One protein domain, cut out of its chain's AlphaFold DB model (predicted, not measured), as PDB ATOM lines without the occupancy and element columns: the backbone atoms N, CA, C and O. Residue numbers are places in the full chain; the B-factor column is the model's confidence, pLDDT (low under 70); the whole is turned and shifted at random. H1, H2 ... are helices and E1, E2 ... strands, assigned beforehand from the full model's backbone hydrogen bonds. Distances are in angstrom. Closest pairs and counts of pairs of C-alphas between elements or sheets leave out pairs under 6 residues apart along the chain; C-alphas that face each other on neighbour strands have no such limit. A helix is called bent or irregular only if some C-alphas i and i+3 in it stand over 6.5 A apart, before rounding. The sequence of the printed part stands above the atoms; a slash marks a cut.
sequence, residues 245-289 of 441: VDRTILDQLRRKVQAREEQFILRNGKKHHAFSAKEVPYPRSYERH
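Overview. This is residues 245 to 289 of the 441 residues of the protein "Demethylmenaquinone methyltransferase" of Grifola frondosa (UniProt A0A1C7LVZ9). One long helix, H1, sticks out as a free arm from a small head made of a two-strand hairpin, E1 and E2, and a tail of residues 274 to 289 with no named element. The tail loops outward beyond the hairpin, with residues 277 to 282 standing free, and then folds back toward it. The printed part has 45 residues, with one named helix and two named strands in the order H1, E1, E2 along the chain; the sheet has the order E1 - E2 and is antiparallel, and the class is mixed, helices and strands. The whole is only just extended, close to loose, with a radius of gyration of the C-alphas of 14.2 A, and its C-alphas span 45 by 21 by 15 A, H1 making much of the length.

Arrangement. H1, residues 245 to 261, stands free over residues 245 to 260, where no C-alpha 8 or more residues away along the chain comes within 10 A. In H1 every O i to N i+4 pair is within hydrogen-bond range. A tight link of 2 residues joins H1 to E1, residues 264 to 267. A second tight link of 2 residues joins E1 to E2, residues 270 to 273, and the two strands form a hairpin. E1 and E2 are antiparallel neighbours, with an angle of 132 degrees between their N-to-C directions. The C-alphas of Phe 264 and His 273 face each other at 4.9 A, and those of Arg 267 and Lys 270 at 5.3 A. Across this pair N 265 and O 272 are 2.8 A apart and N 270 and O 267 are 2.8 A apart, both within hydrogen-bond range. H1 and E2 are apart.

Along the chain. H1 begins with C-alpha 245 at (150.011, 184.021, 138.163) and ends with C-alpha 261 at (174.038, 180.389, 138.656), a length of 24.3 A, and it is not bent. E1, from Phe 264 to Arg 267, measures 9.3 A from first to last C-alpha. E2, from Lys 270 to His 273, measures 10.2 A and ends with C-alpha 273 at (182.120, 174.212, 138.084).

Size, cuts and confidence. The two C-alphas farthest apart are those of Val 245 and Lys 278, at 45.1 A, and the first and last printed C-alphas, of Val 245 and His 289, are 38.5 A apart. The printed part has no cut, and neither link between named elements is long. The 16 residues from 274 to 289 hold no named element, and their C-alphas lie 9 to 20 A from the mean of the C-alphas. The mean pLDDT of the printed part is 77.3; the model's confidence is under 70 at residue 268, residue 277 and residues 281 to 289.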
ATOM      1  N   VAL A 245     149.428 185.232 138.757       75.88
ATOM      2  CA  VAL A 245     150.011 184.021 138.163       75.88
ATOM      3  C   VAL A 245     151.301 184.352 137.408       75.88
ATOM      4  O   VAL A 245     152.323 183.712 137.631       75.88
ATOM      5  N   ASP A 246     151.311 185.400 136.588       76.56
ATOM      6  CA  ASP A 246     152.510 185.785 135.833       76.56
ATOM      7  C   ASP A 246     153.646 186.262 136.757       76.56
ATOM      8  O   ASP A 246     154.822 186.003 136.492       76.56
ATOM      9  N   ARG A 247     153.308 186.911 137.882       79.62
ATOM     10  CA  ARG A 247     154.273 187.275 138.936       79.62
ATOM     11  C   ARG A 247     154.881 186.037 139.600       79.62
ATOM     12  O   ARG A 247     156.099 185.983 139.759       79.62
ATOM     13  N   THR A 248     154.077 185.023 139.939       84.56
ATOM     14  CA  THR A 248     154.614 183.781 140.527       84.56
ATOM     15  C   THR A 248     155.432 182.969 139.523       84.56
ATOM     16  O   THR A 248     156.455 182.407 139.910       84.56
ATOM     17  N   ILE A 249     155.066 182.968 138.236       86.25
ATOM     18  CA  ILE A 249     155.872 182.365 137.161       86.25
ATOM     19  C   ILE A 249     157.221 183.087 137.025       86.25
ATOM     20  O   ILE A 249     158.260 182.426 136.999       86.25
ATOM     21  N   LEU A 250     157.235 184.425 137.000       82.81
ATOM     22  CA  LEU A 250     158.470 185.217 136.966       82.81
ATOM     23  C   LEU A 250     159.388 184.918 138.157       82.81
ATOM     24  O   LEU A 250     160.586 184.721 137.962       82.81
ATOM     25  N   ASP A 251     158.849 184.841 139.372       85.56
ATOM     26  CA  ASP A 251     159.656 184.549 140.560       85.56
ATOM     27  C   ASP A 251     160.140 183.092 140.603       85.56
ATOM     28  O   ASP A 251     161.272 182.836 141.019       85.56
ATOM     29  N   GLN A 252     159.359 182.130 140.101       88.81
ATOM     30  CA  GLN A 252     159.835 180.755 139.901       88.81
ATOM     31  C   GLN A 252     160.957 180.680 138.855       88.81
ATOM     32  O   GLN A 252     161.934 179.956 139.060       88.81
ATOM     33  N   LEU A 253     160.851 181.428 137.752       87.19
ATOM     34  CA  LEU A 253     161.896 181.511 136.729       87.19
ATOM     35  C   LEU A 253     163.169 182.158 137.286       87.19
ATOM     36  O   LEU A 253     164.246 181.588 137.118       87.19
ATOM     37  N   ARG A 254     163.055 183.274 138.017       86.75
ATOM     38  CA  ARG A 254     164.184 183.925 138.707       86.75
ATOM     39  C   ARG A 254     164.892 182.965 139.659       86.75
ATOM     40  O   ARG A 254     166.103 182.815 139.554       86.75
ATOM     41  N   ARG A 255     164.148 182.248 140.510       86.44
ATOM     42  CA  ARG A 255     164.715 181.234 141.420       86.44
ATOM     43  C   ARG A 255     165.427 180.107 140.667       86.44
ATOM     44  O   ARG A 255     166.498 179.692 141.091       86.44
ATOM     45  N   LYS A 256     164.878 179.628 139.543       86.38
ATOM     46  CA  LYS A 256     165.527 178.600 138.703       86.38
ATOM     47  C   LYS A 256     166.795 179.105 138.013       86.38
ATOM     48  O   LYS A 256     167.746 178.340 137.891       86.38
ATOM     49  N   VAL A 257     166.815 180.360 137.559       82.81
ATOM     50  CA  VAL A 257     168.022 180.993 137.005       82.81
ATOM     51  C   VAL A 257     169.073 181.135 138.101       82.81
ATOM     52  O   VAL A 257     170.176 180.631 137.933       82.81
ATOM     53  N   GLN A 258     168.711 181.711 139.247       83.31
ATOM     54  CA  GLN A 258     169.623 181.923 140.368       83.31
ATOM     55  C   GLN A 258     170.210 180.604 140.901       83.31
ATOM     56  O   GLN A 258     171.427 180.472 140.966       83.31
ATOM     57  N   ALA A 259     169.382 179.585 141.153       81.69
ATOM     58  CA  ALA A 259     169.852 178.266 141.594       81.69
ATOM     59  C   ALA A 259     170.753 177.560 140.559       81.69
ATOM     60  O   ALA A 259     171.547 176.695 140.916       81.69
ATOM     61  N   ARG A 260     170.643 177.914 139.269       79.25
ATOM     62  CA  ARG A 260     171.571 177.461 138.221       79.25
ATOM     63  C   ARG A 260     172.868 178.272 138.223       79.25
ATOM     64  O   ARG A 260     173.913 177.712 137.925       79.25
ATOM     65  N   GLU A 261     172.829 179.566 138.535       79.19
ATOM     66  CA  GLU A 261     174.038 180.389 138.656       79.19
ATOM     67  C   GLU A 261     174.862 180.037 139.903       79.19
ATOM     68  O   GLU A 261     176.084 179.976 139.812       79.19
ATOM     69  N   GLU A 262     174.205 179.695 141.014       82.25
ATOM     70  CA  GLU A 262     174.823 179.246 142.276       82.25
ATOM     71  C   GLU A 262     175.595 177.914 142.153       82.25
ATOM     72  O   GLU A 262     176.418 177.595 143.009       82.25
ATOM     73  N   GLN A 263     175.391 177.145 141.075       82.50
ATOM     74  CA  GLN A 263     176.181 175.938 140.772       82.50
ATOM     75  C   GLN A 263     177.597 176.250 140.254       82.50
ATOM     76  O   GLN A 263     178.432 175.343 140.177       82.50
ATOM     77  N   PHE A 264     177.873 177.506 139.888       84.50
ATOM     78  CA  PHE A 264     179.165 177.931 139.360       84.50
ATOM     79  C   PHE A 264     179.970 178.720 140.396       84.50
ATOM     80  O   PHE A 264     179.482 179.661 141.017       84.50
ATOM     81  N   ILE A 265     181.250 178.381 140.520       84.56
ATOM     82  CA  ILE A 265     182.239 179.176 141.243       84.56
ATOM     83  C   ILE A 265     182.812 180.210 140.273       84.56
ATOM     84  O   ILE A 265     183.248 179.857 139.175       84.56
ATOM     85  N   LEU A 266     182.860 181.481 140.680       79.19
ATOM     86  CA  LEU A 266     183.580 182.500 139.919       79.19
ATOM     87  C   LEU A 266     185.092 182.393 140.160       79.19
ATOM     88  O   LEU A 266     185.546 182.431 141.304       79.19
ATOM     89  N   ARG A 267     185.878 182.303 139.083       70.94
ATOM     90  CA  ARG A 267     187.350 182.364 139.108       70.94
ATOM     91  C   ARG A 267     187.823 183.293 138.005       70.94
ATOM     92  O   ARG A 267     187.357 183.185 136.881       70.94
ATOM     93  N   ASN A 268     188.697 184.249 138.325       69.19
ATOM     94  CA  ASN A 268     189.213 185.235 137.363       69.19
ATOM     95  C   ASN A 268     188.111 185.958 136.546       69.19
ATOM     96  O   ASN A 268     188.303 186.283 135.378       69.19
ATOM     97  N   GLY A 269     186.937 186.182 137.154       73.88
ATOM     98  CA  GLY A 269     185.750 186.763 136.504       73.88
ATOM     99  C   GLY A 269     184.899 185.787 135.679       73.88
ATOM    100  O   GLY A 269     183.806 186.160 135.262       73.88
ATOM    101  N   LYS A 270     185.356 184.545 135.488       75.38
ATOM    102  CA  LYS A 270     184.699 183.507 134.687       75.38
ATOM    103  C   LYS A 270     183.872 182.535 135.522       75.38
ATOM    104  O   LYS A 270     184.148 182.339 136.706       75.38
ATOM    105  N   LYS A 271     182.894 181.863 134.904       80.19
ATOM    106  CA  LYS A 271     182.080 180.803 135.544       80.19
ATOM    107  C   LYS A 271     182.716 179.413 135.396       80.19
ATOM    108  O   LYS A 271     182.829 178.912 134.277       80.19
ATOM    109  N   HIS A 272     183.063 178.777 136.517       77.88
ATOM    110  CA  HIS A 272     183.635 177.422 136.593       77.88
ATOM    111  C   HIS A 272     182.735 176.476 137.399       77.88
ATOM    112  O   HIS A 272     181.996 176.931 138.269       77.88
ATOM    113  N   HIS A 273     182.790 175.159 137.177       83.94
ATOM    114  CA  HIS A 273     182.120 174.212 138.084       83.94
ATOM    115  C   HIS A 273     182.842 174.068 139.435       83.94
ATOM    116  O   HIS A 273     184.048 174.297 139.547       83.94
ATOM    117  N   ALA A 274     182.124 173.586 140.452       82.69
ATOM    118  CA  ALA A 274     182.670 173.381 141.795       82.69
ATOM    119  C   ALA A 274     183.658 172.203 141.939       82.69
ATOM    120  O   ALA A 274     184.497 172.221 142.837       82.69
ATOM    121  N   PHE A 275     183.576 171.190 141.070       82.00
ATOM    122  CA  PHE A 275     184.386 169.968 141.163       82.00
ATOM    123  C   PHE A 275     185.889 170.204 140.950       82.00
ATOM    124  O   PHE A 275     186.306 171.104 140.210       82.00
ATOM    125  N   SER A 276     186.718 169.356 141.561       78.19
ATOM    126  CA  SER A 276     188.172 169.394 141.404       78.19
ATOM    127  C   SER A 276     188.639 168.732 140.101       78.19
ATOM    128  O   SER A 276     188.012 167.811 139.583       78.19
ATOM    129  N   ALA A 277     189.823 169.124 139.618       69.38
ATOM    130  CA  ALA A 277     190.441 168.544 138.420       69.38
ATOM    131  C   ALA A 277     190.797 167.041 138.545       69.38
ATOM    132  O   ALA A 277     191.183 166.417 137.559       69.38
ATOM    133  N   LYS A 278     190.701 166.454 139.751       79.06
ATOM    134  CA  LYS A 278     190.837 165.003 139.972       79.06
ATOM    135  C   LYS A 278     189.521 164.252 139.758       79.06
ATOM    136  O   LYS A 278     189.554 163.097 139.353       79.06
ATOM    137  N   GLU A 279     188.393 164.888 140.063       83.69
ATOM    138  CA  GLU A 279     187.053 164.307 139.917       83.69
ATOM    139  C   GLU A 279     186.550 164.453 138.481       83.69
ATOM    140  O   GLU A 279     185.928 163.540 137.944       83.69
ATOM    141  N   VAL A 280     186.860 165.587 137.846       78.94
ATOM    142  CA  VAL A 280     186.494 165.882 136.460       78.94
ATOM    143  C   VAL A 280     187.716 166.405 135.686       78.94
ATOM    144  O   VAL A 280     188.190 167.510 135.943       78.94
ATOM    145  N   PRO A 281     188.271 165.620 134.744       65.44
ATOM    146  CA  PRO A 281     189.492 165.975 134.012       65.44
ATOM    147  C   PRO A 281     189.224 166.812 132.743       65.44
ATOM    148  O   PRO A 281     190.060 166.849 131.842       65.44
ATOM    149  N   TYR A 282     188.049 167.434 132.633       64.25
ATOM    150  CA  TYR A 282     187.628 168.268 131.501       64.25
ATOM    151  C   TYR A 282     187.611 169.765 131.878       64.25
ATOM    152  O   TYR A 282     187.702 170.080 133.066       64.25
ATOM    153  N   PRO A 283     187.544 170.696 130.898       62.72
ATOM    154  CA  PRO A 283     187.632 172.133 131.156       62.72
ATOM    155  C   PRO A 283     186.635 172.611 132.212       62.72
ATOM    156  O   PRO A 283     185.440 172.318 132.128       62.72
ATOM    157  N   ARG A 284     187.134 173.358 133.202       66.81
ATOM    158  CA  ARG A 284     186.341 173.800 134.354       66.81
ATOM    159  C   ARG A 284     185.403 174.950 134.008       66.81
ATOM    160  O   ARG A 284     184.333 175.044 134.610       66.81
ATOM    161  N   SER A 285     185.802 175.805 133.065       69.38
ATOM    162  CA  SER A 285     184.998 176.911 132.534       69.38
ATOM    163  C   SER A 285     184.039 176.483 131.416       69.38
ATOM    164  O   SER A 285     184.427 175.753 130.505       69.38
ATOM    165  N   TYR A 286     182.809 177.014 131.435       65.06
ATOM    166  CA  TYR A 286     181.791 176.813 130.383       65.06
ATOM    167  C   TYR A 286     181.601 178.029 129.460       65.06
ATOM    168  O   TYR A 286     180.613 178.113 128.724       65.06
ATOM    169  N   GLU A 287     182.498 179.012 129.508       64.12
ATOM    170  CA  GLU A 287     182.408 180.178 128.629       64.12
ATOM    171  C   GLU A 287     182.704 179.821 127.175       64.12
ATOM    172  O   GLU A 287     183.559 178.995 126.891       64.12
ATOM    173  N   ARG A 288     182.041 180.491 126.226       54.62
ATOM    174  CA  ARG A 288     182.152 180.181 124.788       54.62
ATOM    175  C   ARG A 288     183.584 180.281 124.230       54.62
ATOM    176  O   ARG A 288     183.876 179.664 123.213       54.62
ATOM    177  N   HIS A 289     184.463 181.022 124.904       56.44
ATOM    178  CA  HIS A 289     185.904 181.049 124.659       56.44
ATOM    179  C   HIS A 289     186.614 180.171 125.708       56.44
ATOM    180  O   HIS A 289     187.208 180.685 126.663       56.44
TER     181      HIS A 289